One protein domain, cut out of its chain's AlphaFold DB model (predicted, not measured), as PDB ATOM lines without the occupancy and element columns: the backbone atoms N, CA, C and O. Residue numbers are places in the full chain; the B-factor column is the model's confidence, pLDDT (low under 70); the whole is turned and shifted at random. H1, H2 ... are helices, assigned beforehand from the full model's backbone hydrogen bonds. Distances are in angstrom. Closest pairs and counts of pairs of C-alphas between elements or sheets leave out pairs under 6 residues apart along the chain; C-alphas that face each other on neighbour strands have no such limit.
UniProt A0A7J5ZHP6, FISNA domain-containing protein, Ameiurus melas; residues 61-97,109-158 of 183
ATOM      1  N   ILE A  61      88.809 144.537 124.134       84.69
ATOM      2  CA  ILE A  61      89.985 143.715 123.787       84.69
ATOM      3  C   ILE A  61      91.286 144.511 123.980       84.69
ATOM      4  O   ILE A  61      92.210 144.026 124.630       84.69
ATOM      5  N   ASN A  62      91.343 145.755 123.494       89.44
ATOM      6  CA  ASN A  62      92.518 146.621 123.645       89.44
ATOM      7  C   ASN A  62      92.817 146.972 125.116       89.44
ATOM      8  O   ASN A  62      93.983 147.054 125.507       89.44
ATOM      9  N   LEU A  63      91.780 147.152 125.946       94.06
ATOM     10  CA  LEU A  63      91.938 147.356 127.388       94.06
ATOM     11  C   LEU A  63      92.557 146.124 128.063       94.06
ATOM     12  O   LEU A  63      93.498 146.265 128.845       94.06
ATOM     13  N   LEU A  64      92.059 144.927 127.741       94.94
ATOM     14  CA  LEU A  64      92.567 143.673 128.298       94.94
ATOM     15  C   LEU A  64      94.043 143.456 127.932       94.94
ATOM     16  O   LEU A  64      94.849 143.164 128.814       94.94
ATOM     17  N   GLU A  65      94.403 143.678 126.668       95.31
ATOM     18  CA  GLU A  65      95.783 143.592 126.173       95.31
ATOM     19  C   GLU A  65      96.712 144.570 126.915       95.31
ATOM     20  O   GLU A  65      97.797 144.199 127.365       95.31
ATOM     21  N   SER A  66      96.266 145.815 127.128       96.06
ATOM     22  CA  SER A  66      97.020 146.823 127.885       96.06
ATOM     23  C   SER A  66      97.248 146.409 129.346       96.06
ATOM     24  O   SER A  66      98.359 146.556 129.860       96.06
ATOM     25  N   ILE A  67      96.224 145.856 130.009       96.75
ATOM     26  CA  ILE A  67      96.314 145.372 131.397       96.75
ATOM     27  C   ILE A  67      97.271 144.180 131.499       96.75
ATOM     28  O   ILE A  67      98.142 144.165 132.371       96.75
ATOM     29  N   PHE A  68      97.146 143.189 130.610       97.31
ATOM     30  CA  PHE A  68      98.020 142.014 130.620       97.31
ATOM     31  C   PHE A  68      99.475 142.378 130.320       97.31
ATOM     32  O   PHE A  68     100.372 141.855 130.977       97.31
ATOM     33  N   LYS A  69      99.717 143.335 129.421       97.25
ATOM     34  CA  LYS A  69     101.057 143.858 129.138       97.25
ATOM     35  C   LYS A  69     101.679 144.581 130.337       97.25
ATOM     36  O   LYS A  69     102.853 144.369 130.645       97.25
ATOM     37  N   GLU A  70     100.912 145.406 131.052       97.75
ATOM     38  CA  GLU A  70     101.385 146.034 132.294       97.75
ATOM     39  C   GLU A  70     101.690 144.980 133.375       97.75
ATOM     40  O   GLU A  70     102.728 145.048 134.044       97.75
ATOM     41  N   LEU A  71     100.818 143.977 133.517       97.50
ATOM     42  CA  LEU A  71     100.998 142.861 134.443       97.50
ATOM     43  C   LEU A  71     102.246 142.034 134.107       97.50
ATOM     44  O   LEU A  71     103.035 141.748 135.006       97.50
ATOM     45  N   GLU A  72     102.469 141.700 132.834       97.81
ATOM     46  CA  GLU A  72     103.651 140.971 132.365       97.81
ATOM     47  C   GLU A  72     104.933 141.732 132.727       97.81
ATOM     48  O   GLU A  72     105.833 141.170 133.355       97.81
ATOM     49  N   HIS A  73     104.996 143.034 132.430       97.50
ATOM     50  CA  HIS A  73     106.139 143.871 132.797       97.50
ATOM     51  C   HIS A  73     106.396 143.886 134.316       97.50
ATOM     52  O   HIS A  73     107.551 143.772 134.741       97.50
ATOM     53  N   LYS A  74     105.343 143.965 135.145       96.06
ATOM     54  CA  LYS A  74     105.461 143.897 136.614       96.06
ATOM     55  C   LYS A  74     105.950 142.528 137.094       96.06
ATOM     56  O   LYS A  74     106.892 142.473 137.885       96.06
ATOM     57  N   VAL A  75     105.382 141.432 136.585       96.44
ATOM     58  CA  VAL A  75     105.773 140.055 136.939       96.44
ATOM     59  C   VAL A  75     107.218 139.769 136.527       96.44
ATOM     60  O   VAL A  75     107.995 139.280 137.347       96.44
ATOM     61  N   ILE A  76     107.621 140.135 135.305       97.06
ATOM     62  CA  ILE A  76     109.008 139.997 134.834       97.06
ATOM     63  C   ILE A  76     109.962 140.788 135.732       97.06
ATOM     64  O   ILE A  76     111.007 140.263 136.117       97.06
ATOM     65  N   SER A  77     109.618 142.029 136.090       96.75
ATOM     66  CA  SER A  77     110.438 142.859 136.982       96.75
ATOM     67  C   SER A  77     110.622 142.205 138.358       96.75
ATOM     68  O   SER A  77     111.754 142.066 138.830       96.75
ATOM     69  N   LEU A  78     109.529 141.718 138.956       94.69
ATOM     70  CA  LEU A  78     109.522 141.078 140.270       94.69
ATOM     71  C   LEU A  78     110.340 139.780 140.273       94.69
ATOM     72  O   LEU A  78     111.268 139.635 141.070       94.69
ATOM     73  N   VAL A  79     110.069 138.870 139.332       96.06
ATOM     74  CA  VAL A  79     110.813 137.607 139.189       96.06
ATOM     75  C   VAL A  79     112.299 137.884 138.948       96.06
ATOM     76  O   VAL A  79     113.156 137.256 139.568       96.06
ATOM     77  N   LYS A  80     112.638 138.874 138.113       96.44
ATOM     78  CA  LYS A  80     114.028 139.287 137.863       96.44
ATOM     79  C   LYS A  80     114.707 139.877 139.104       96.44
ATOM     80  O   LYS A  80     115.928 139.764 139.215       96.44
ATOM     81  N   ASN A  81     113.963 140.491 140.024       92.12
ATOM     82  CA  ASN A  81     114.496 140.966 141.301       92.12
ATOM     83  C   ASN A  81     114.777 139.802 142.266       92.12
ATOM     84  O   ASN A  81     115.911 139.644 142.723       92.12
ATOM     85  N   GLU A  82     113.798 138.925 142.495       93.31
ATOM     86  CA  GLU A  82     113.963 137.756 143.371       93.31
ATOM     87  C   GLU A  82     115.043 136.788 142.857       93.31
ATOM     88  O   GLU A  82     115.877 136.332 143.635       93.31
ATOM     89  N   LEU A  83     115.148 136.558 141.540       94.81
ATOM     90  CA  LEU A  83     116.231 135.748 140.959       94.81
ATOM     91  C   LEU A  83     117.627 136.349 141.211       94.81
ATOM     92  O   LEU A  83     118.574 135.606 141.485       94.81
ATOM     93  N   LYS A  84     117.781 137.684 141.177       93.38
ATOM     94  CA  LYS A  84     119.038 138.336 141.597       93.38
ATOM     95  C   LYS A  84     119.314 138.093 143.081       93.38
ATOM     96  O   LYS A  84     120.467 137.868 143.446       93.38
ATOM     97  N   ARG A  85     118.277 138.113 143.925       90.31
ATOM     98  CA  ARG A  85     118.377 137.877 145.374       90.31
ATOM     99  C   ARG A  85     118.762 136.431 145.694       90.31
ATOM    100  O   ARG A  85     119.681 136.206 146.475       90.31
ATOM    101  N   PHE A  86     118.165 135.452 145.015       91.69
ATOM    102  CA  PHE A  86     118.564 134.044 145.104       91.69
ATOM    103  C   PHE A  86     120.006 133.833 144.622       91.69
ATOM    104  O   PHE A  86     120.772 133.142 145.291       91.69
ATOM    105  N   LYS A  87     120.421 134.485 143.525       91.69
ATOM    106  CA  LYS A  87     121.817 134.446 143.061       91.69
ATOM    107  C   LYS A  87     122.788 135.021 144.103       91.69
ATOM    108  O   LYS A  87     123.792 134.376 144.380       91.69
ATOM    109  N   LYS A  88     122.479 136.176 144.711       88.81
ATOM    110  CA  LYS A  88     123.262 136.753 145.826       88.81
ATOM    111  C   LYS A  88     123.372 135.778 147.003       88.81
ATOM    112  O   LYS A  88     124.468 135.560 147.498       88.81
ATOM    113  N   LEU A  89     122.258 135.177 147.421       86.38
ATOM    114  CA  LEU A  89     122.216 134.231 148.540       86.38
ATOM    115  C   LEU A  89     123.066 132.976 148.279       86.38
ATOM    116  O   LEU A  89     123.637 132.403 149.209       86.38
ATOM    117  N   LEU A  90     123.148 132.535 147.021       87.88
ATOM    118  CA  LEU A  90     123.970 131.403 146.600       87.88
ATOM    119  C   LEU A  90     125.476 131.712 146.607       87.88
ATOM    120  O   LEU A  90     126.249 130.779 146.823       87.88
ATOM    121  N   SER A  91     125.890 132.975 146.451       87.00
ATOM    122  CA  SER A  91     127.304 133.376 146.465       87.00
ATOM    123  C   SER A  91     128.045 132.920 147.740       87.00
ATOM    124  O   SER A  91     127.447 132.923 148.824       87.00
ATOM    125  N   PRO A  92     129.342 132.556 147.648       71.19
ATOM    126  CA  PRO A  92     130.170 132.239 148.817       71.19
ATOM    127  C   PRO A  92     130.419 133.462 149.706       71.19
ATOM    128  O   PRO A  92     130.287 133.371 150.922       71.19
ATOM    129  N   ASP A  93     130.692 134.615 149.090       66.69
ATOM    130  CA  ASP A  93     131.075 135.861 149.772       66.69
ATOM    131  C   ASP A  93     129.880 136.657 150.325       66.69
ATOM    132  O   ASP A  93     130.020 137.810 150.734       66.69
ATOM    133  N   TYR A  94     128.675 136.075 150.315       64.81
ATOM    134  CA  TYR A  94     127.511 136.701 150.930       64.81
ATOM    135  C   TYR A  94     127.644 136.602 152.457       64.81
ATOM    136  O   TYR A  94     127.600 135.485 152.982       64.81
ATOM    137  N   PRO A  95     127.780 137.722 153.199       61.56
ATOM    138  CA  PRO A  95     127.831 137.663 154.653       61.56
ATOM    139  C   PRO A  95     126.542 137.013 155.162       61.56
ATOM    140  O   PRO A  95     125.435 137.460 154.849       61.56
ATOM    141  N   ALA A  96     126.686 135.924 155.920       54.19
ATOM    142  CA  ALA A  96     125.569 135.151 156.455       54.19
ATOM    143  C   ALA A  96     124.778 136.010 157.457       54.19
ATOM    144  O   ALA A  96     125.110 136.064 158.641       54.19
ATOM    145  N   CYS A  97     123.744 136.679 156.937       55.03
ATOM    146  CA  CYS A  97     123.140 137.906 157.466       55.03
ATOM    147  C   CYS A  97     124.037 139.150 157.335       55.03
ATOM    148  O   CYS A  97     124.574 139.655 158.318       55.03
ATOM    149  N   SER A 109     106.206 138.196 151.492       78.00
ATOM    150  CA  SER A 109     106.669 136.860 151.900       78.00
ATOM    151  C   SER A 109     106.103 135.736 151.017       78.00
ATOM    152  O   SER A 109     106.859 134.878 150.553       78.00
ATOM    153  N   SER A 110     104.803 135.795 150.726       85.81
ATOM    154  CA  SER A 110     104.063 134.840 149.891       85.81
ATOM    155  C   SER A 110     104.518 134.867 148.428       85.81
ATOM    156  O   SER A 110     104.744 133.818 147.821       85.81
ATOM    157  N   VAL A 111     104.732 136.065 147.874       89.62
ATOM    158  CA  VAL A 111     105.193 136.260 146.493       89.62
ATOM    159  C   VAL A 111     106.578 135.646 146.307       89.62
ATOM    160  O   VAL A 111     106.794 134.866 145.378       89.62
ATOM    161  N   ARG A 112     107.503 135.919 147.235       90.38
ATOM    162  CA  ARG A 112     108.842 135.321 147.242       90.38
ATOM    163  C   ARG A 112     108.801 133.795 147.338       90.38
ATOM    164  O   ARG A 112     109.579 133.130 146.655       90.38
ATOM    165  N   GLU A 113     107.904 133.227 148.142       91.00
ATOM    166  CA  GLU A 113     107.714 131.772 148.206       91.00
ATOM    167  C   GLU A 113     107.195 131.203 146.872       91.00
ATOM    168  O   GLU A 113     107.658 130.152 146.422       91.00
ATOM    169  N   GLY A 114     106.295 131.918 146.191       94.94
ATOM    170  CA  GLY A 114     105.837 131.589 144.839       94.94
ATOM    171  C   GLY A 114     106.977 131.579 143.815       94.94
ATOM    172  O   GLY A 114     107.191 130.570 143.138       94.94
ATOM    173  N   VAL A 115     107.768 132.657 143.744       96.12
ATOM    174  CA  VAL A 115     108.922 132.742 142.828       96.12
ATOM    175  C   VAL A 115     109.977 131.683 143.161       96.12
ATOM    176  O   VAL A 115     110.560 131.095 142.249       96.12
ATOM    177  N   LEU A 116     110.187 131.364 144.443       95.44
ATOM    178  CA  LEU A 116     111.051 130.261 144.863       95.44
ATOM    179  C   LEU A 116     110.551 128.911 144.332       95.44
ATOM    180  O   LEU A 116     111.329 128.188 143.716       95.44
ATOM    181  N   LYS A 117     109.269 128.573 144.523       96.88
ATOM    182  CA  LYS A 117     108.676 127.314 144.029       96.88
ATOM    183  C   LYS A 117     108.847 127.165 142.515       96.88
ATOM    184  O   LYS A 117     109.288 126.112 142.056       96.88
ATOM    185  N   ILE A 118     108.583 128.235 141.763       97.50
ATOM    186  CA  ILE A 118     108.788 128.298 140.307       97.50
ATOM    187  C   ILE A 118     110.274 128.090 139.958       97.50
ATOM    188  O   ILE A 118     110.605 127.255 139.117       97.50
ATOM    189  N   THR A 119     111.182 128.786 140.647       97.75
ATOM    190  CA  THR A 119     112.637 128.675 140.432       97.75
ATOM    191  C   THR A 119     113.140 127.253 140.689       97.75
ATOM    192  O   THR A 119     113.876 126.700 139.875       97.75
ATOM    193  N   LEU A 120     112.721 126.625 141.791       97.56
ATOM    194  CA  LEU A 120     113.099 125.254 142.146       97.56
ATOM    195  C   LEU A 120     112.555 124.227 141.148       97.56
ATOM    196  O   LEU A 120     113.246 123.252 140.850       97.56
ATOM    197  N   HIS A 121     111.345 124.439 140.621       98.00
ATOM    198  CA  HIS A 121     110.782 123.601 139.565       98.00
ATOM    199  C   HIS A 121     111.633 123.676 138.290       98.00
ATOM    200  O   HIS A 121     112.082 122.639 137.799       98.00
ATOM    201  N   PHE A 122     111.947 124.882 137.805       98.12
ATOM    202  CA  PHE A 122     112.797 125.048 136.622       98.12
ATOM    203  C   PHE A 122     114.215 124.505 136.824       98.12
ATOM    204  O   PHE A 122     114.722 123.823 135.939       98.12
ATOM    205  N   LEU A 123     114.846 124.733 137.982       97.94
ATOM    206  CA  LEU A 123     116.169 124.173 138.282       97.94
ATOM    207  C   LEU A 123     116.174 122.639 138.201       97.94
ATOM    208  O   LEU A 123     117.079 122.071 137.595       97.94
ATOM    209  N   LYS A 124     115.148 121.970 138.741       97.88
ATOM    210  CA  LYS A 124     114.997 120.509 138.627       97.88
ATOM    211  C   LYS A 124     114.760 120.068 137.180       97.88
ATOM    212  O   LYS A 124     115.397 119.122 136.737       97.88
ATOM    213  N   ASN A 125     113.915 120.780 136.431       97.75
ATOM    214  CA  ASN A 125     113.647 120.486 135.019       97.75
ATOM    215  C   ASN A 125     114.880 120.699 134.109       97.75
ATOM    216  O   ASN A 125     115.004 120.059 133.072       97.75
ATOM    217  N   MET A 126     115.817 121.563 134.513       97.25
ATOM    218  CA  MET A 126     117.121 121.763 133.862       97.25
ATOM    219  C   MET A 126     118.214 120.790 134.360       97.25
ATOM    220  O   MET A 126     119.390 121.011 134.088       97.25
ATOM    221  N   ASN A 127     117.863 119.738 135.112       97.12
ATOM    222  CA  ASN A 127     118.796 118.802 135.762       97.12
ATOM    223  C   ASN A 127     119.780 119.448 136.767       97.12
ATOM    224  O   ASN A 127     120.758 118.827 137.181       97.12
ATOM    225  N   HIS A 128     119.511 120.669 137.238       97.44
ATOM    226  CA  HIS A 128     120.287 121.367 138.270       97.44
ATOM    227  C   HIS A 128     119.734 121.097 139.681       97.44
ATOM    228  O   HIS A 128     119.512 122.010 140.484       97.44
ATOM    229  N   THR A 129     119.506 119.820 139.997       97.06
ATOM    230  CA  THR A 129     118.893 119.364 141.256       97.06
ATOM    231  C   THR A 129     119.709 119.780 142.483       97.06
ATOM    232  O   THR A 129     119.140 120.261 143.463       97.06
ATOM    233  N   ASP A 130     121.039 119.693 142.415       96.69
ATOM    234  CA  ASP A 130     121.929 120.090 143.514       96.69
ATOM    235  C   ASP A 130     121.878 121.593 143.793       96.69
ATOM    236  O   ASP A 130     121.906 122.017 144.950       96.69
ATOM    237  N   LEU A 131     121.721 122.412 142.749       95.94
ATOM    238  CA  LEU A 131     121.556 123.858 142.882       95.94
ATOM    239  C   LEU A 131     120.201 124.205 143.514       95.94
ATOM    240  O   LEU A 131     120.138 125.071 144.386       95.94
ATOM    241  N   ALA A 132     119.134 123.489 143.137       96.81
ATOM    242  CA  ALA A 132     117.819 123.623 143.765       96.81
ATOM    243  C   ALA A 132     117.867 123.265 145.262       96.81
ATOM    244  O   ALA A 132     117.393 124.030 146.104       96.81
ATOM    245  N   ASN A 133     118.500 122.140 145.606       94.94
ATOM    246  CA  ASN A 133     118.683 121.704 146.991       94.94
ATOM    247  C   ASN A 133     119.546 122.699 147.787       94.94
ATOM    248  O   ASN A 133     119.205 123.059 148.912       94.94
ATOM    249  N   THR A 134     120.625 123.212 147.189       94.69
ATOM    250  CA  THR A 134     121.514 124.211 147.806       94.69
ATOM    251  C   THR A 134     120.787 125.526 148.089       94.69
ATOM    252  O   THR A 134     120.931 126.080 149.181       94.69
ATOM    253  N   LEU A 135     119.964 126.008 147.149       93.88
ATOM    254  CA  LEU A 135     119.140 127.207 147.328       93.88
ATOM    255  C   LEU A 135     118.128 127.026 148.469       93.88
ATOM    256  O   LEU A 135     118.043 127.878 149.356       93.88
ATOM    257  N   GLN A 136     117.411 125.898 148.483       92.62
ATOM    258  CA  GLN A 136     116.452 125.561 149.537       92.62
ATOM    259  C   GLN A 136     117.131 125.487 150.916       92.62
ATOM    260  O   GLN A 136     116.646 126.085 151.877       92.62
ATOM    261  N   ASN A 137     118.282 124.817 151.015       90.38
ATOM    262  CA  ASN A 137     119.022 124.658 152.268       90.38
ATOM    263  C   ASN A 137     119.576 125.994 152.793       90.38
ATOM    264  O   ASN A 137     119.440 126.284 153.983       90.38
ATOM    265  N   LYS A 138     120.133 126.851 151.921       88.38
ATOM    266  CA  LYS A 138     120.567 128.211 152.296       88.38
ATOM    267  C   LYS A 138     119.397 129.055 152.814       88.38
ATOM    268  O   LYS A 138     119.542 129.726 153.834       88.38
ATOM    269  N   LEU A 139     118.224 128.981 152.178       86.12
ATOM    270  CA  LEU A 139     117.022 129.678 152.651       86.12
ATOM    271  C   LEU A 139     116.553 129.164 154.018       86.12
ATOM    272  O   LEU A 139     116.277 129.980 154.897       86.12
ATOM    273  N   ILE A 140     116.512 127.845 154.235       85.44
ATOM    274  CA  ILE A 140     116.178 127.258 155.544       85.44
ATOM    275  C   ILE A 140     117.167 127.741 156.616       85.44
ATOM    276  O   ILE A 140     116.739 128.177 157.685       85.44
ATOM    277  N   SER A 141     118.471 127.742 156.319       83.19
ATOM    278  CA  SER A 141     119.511 128.223 157.238       83.19
ATOM    279  C   SER A 141     119.293 129.683 157.651       83.19
ATOM    280  O   SER A 141     119.384 129.997 158.836       83.19
ATOM    281  N   VAL A 142     118.947 130.571 156.711       78.25
ATOM    282  CA  VAL A 142     118.668 131.990 157.011       78.25
ATOM    283  C   VAL A 142     117.429 132.148 157.904       78.25
ATOM    284  O   VAL A 142     117.471 132.896 158.882       78.25
ATOM    285  N   HIS A 143     116.345 131.411 157.638       76.12
ATOM    286  CA  HIS A 143     115.148 131.452 158.491       76.12
ATOM    287  C   HIS A 143     115.436 130.910 159.901       76.12
ATOM    288  O   HIS A 143     115.030 131.515 160.895       76.12
ATOM    289  N   GLN A 144     116.204 129.818 160.013       77.81
ATOM    290  CA  GLN A 144     116.652 129.290 161.304       77.81
ATOM    291  C   GLN A 144     117.567 130.269 162.051       77.81
ATOM    292  O   GLN A 144     117.454 130.381 163.271       77.81
ATOM    293  N   GLN A 145     118.449 130.991 161.355       80.56
ATOM    294  CA  GLN A 145     119.319 132.006 161.954       80.56
ATOM    295  C   GLN A 145     118.499 133.172 162.528       80.56
ATOM    296  O   GLN A 145     118.726 133.538 163.682       80.56
ATOM    297  N   LYS A 146     117.487 133.671 161.795       79.81
ATOM    298  CA  LYS A 146     116.540 134.702 162.275       79.81
ATOM    299  C   LYS A 146     115.724 134.234 163.489       79.81
ATOM    300  O   LYS A 146     115.546 134.984 164.448       79.81
ATOM    301  N   LEU A 147     115.262 132.981 163.496       79.56
ATOM    302  CA  LEU A 147     114.550 132.416 164.648       79.56
ATOM    303  C   LEU A 147     115.475 132.258 165.868       79.56
ATOM    304  O   LEU A 147     115.096 132.613 166.986       79.56
ATOM    305  N   LYS A 148     116.706 131.769 165.662       83.94
ATOM    306  CA  LYS A 148     117.714 131.611 166.722       83.94
ATOM    307  C   LYS A 148     118.152 132.952 167.313       83.94
ATOM    308  O   LYS A 148     118.319 133.015 168.528       83.94
ATOM    309  N   SER A 149     118.329 134.007 166.511       80.75
ATOM    310  CA  SER A 149     118.682 135.335 167.032       80.75
ATOM    311  C   SER A 149     117.555 135.915 167.888       80.75
ATOM    312  O   SER A 149     117.815 136.266 169.037       80.75
ATOM    313  N   SER A 150     116.306 135.891 167.405       80.56
ATOM    314  CA  SER A 150     115.135 136.346 168.174       80.56
ATOM    315  C   SER A 150     114.946 135.559 169.480       80.56
ATOM    316  O   SER A 150     114.696 136.138 170.538       80.56
ATOM    317  N   LEU A 151     115.127 134.233 169.449       83.31
ATOM    318  CA  LEU A 151     115.050 133.402 170.652       83.31
ATOM    319  C   LEU A 151     116.189 133.703 171.639       83.31
ATOM    320  O   LEU A 151     115.954 133.739 172.847       83.31
ATOM    321  N   ARG A 152     117.413 133.934 171.144       82.75
ATOM    322  CA  ARG A 152     118.573 134.294 171.973       82.75
ATOM    323  C   ARG A 152     118.392 135.664 172.620       82.75
ATOM    324  O   ARG A 152     118.721 135.812 173.788       82.75
ATOM    325  N   GLU A 153     117.846 136.636 171.895       82.25
ATOM    326  CA  GLU A 153     117.523 137.963 172.423       82.25
ATOM    327  C   GLU A 153     116.475 137.882 173.540       82.25
ATOM    328  O   GLU A 153     116.716 138.374 174.644       82.25
ATOM    329  N   LYS A 154     115.361 137.174 173.303       81.75
ATOM    330  CA  LYS A 154     114.306 136.961 174.309       81.75
ATOM    331  C   LYS A 154     114.811 136.228 175.556       81.75
ATOM    332  O   LYS A 154     114.395 136.562 176.655       81.75
ATOM    333  N   ARG A 155     115.722 135.257 175.401       73.06
ATOM    334  CA  ARG A 155     116.332 134.502 176.516       73.06
ATOM    335  C   ARG A 155     117.514 135.204 177.187       73.06
ATOM    336  O   ARG A 155     117.965 134.737 178.227       73.06
ATOM    337  N   LYS A 156     118.038 136.294 176.614       76.56
ATOM    338  CA  LYS A 156     119.182 137.025 177.180       76.56
ATOM    339  C   LYS A 156     118.832 137.671 178.523       76.56
ATOM    340  O   LYS A 156     119.713 137.817 179.362       76.56
ATOM    341  N   ARG A 157     117.565 138.050 178.711       73.25
ATOM    342  CA  ARG A 157     117.031 138.696 179.912       73.25
ATOM    343  C   ARG A 157     116.101 137.753 180.667       73.25
ATOM    344  O   ARG A 157     115.214 137.156 180.063       73.25
ATOM    345  N   ILE A 158     116.303 137.643 181.975       71.38
ATOM    346  CA  ILE A 158     115.472 136.846 182.882       71.38
ATOM    347  C   ILE A 158     114.958 137.752 184.003       71.38
ATOM    348  O   ILE A 158     115.611 138.725 184.384       71.38
TER     349      ILE A 158
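AT A GLANCE: This is residues 61 to 97 and 109 to 158 of the 183 residues of the protein "FISNA domain-containing protein" of Ameiurus melas (UniProt A0A7J5ZHP6). H2 and H3 make a helical hairpin, and the long helix H1 crosses one side of it, about perpendicular to both of its helices. The three helices meet in a small body, from which residues 61 to 74 of H1 and residues 147 to 158, the far end of H3 with the two residues after it, stick out as two arms that make the length. The printed part has 87 residues with three named helices, H1, H2 and H3 in that order along the chain, and no named strand; the class is all helix. The whole is only just loose, close to extended, with a radius of gyration of the C-alphas of 17.7 A, and it spans 64 by 35 by 20 A.

IN THESE COORDINATES: H1, residues 61 to 90, begins with C-alpha 61 at (89.985, 143.715, 123.787) and is 42.7 A long from first to last C-alpha. After the cut, H2 takes residues 109 to 125, 24.5 A long, with C-alpha 109 at (106.669, 136.860, 151.900). H3, residues 129 to 156, is 40.0 A long and ends with C-alpha 156 at (119.182, 137.025, 177.180).

HOW THE PARTS SIT: H1 touches H2 with its residues 79 to 83 alone. The closest C-alphas of the two, those of Val 79 and Val 115, are 6.4 A apart, and the lines stand at 78 degrees, about perpendicular. H1 touches H3 with residues 86 to 90 alone, where the closest C-alphas, those of Leu 90 and Leu 135, are 6.4 A apart. These lines stand at 73 degrees, about perpendicular. H2 and H3 form a helical hairpin with a shallow tilt of 30 degrees, opposite ways. They touch through residues 119 to 124 of H2 and 129 to 132 of H3 alone, and their closest C-alphas, those of Leu 120 and Ala 132, are 5.2 A apart. The packing of the helices is mostly crossed, only just, with 1 of the 3 pairs at a shallow tilt. In H1, H2 and H3 every O i to N i+4 pair is within hydrogen-bond range.

THE WHOLE: The C-alphas of Ile 61 and Ile 158, the two farthest apart, are 64.7 A apart. Without the stretches that stand free, the body has 61 residues and spans 27 by 25 by 20 A. Residues 98 to 108 are not printed, and C-alphas 97 and 109 are 17.4 A apart across this cut, which lies in the link from H1 to H2. The link from H2 to H3 is tight, with 3 residues. The mean pLDDT of the printed part is 88.6; residues 93 to 97 are under 70.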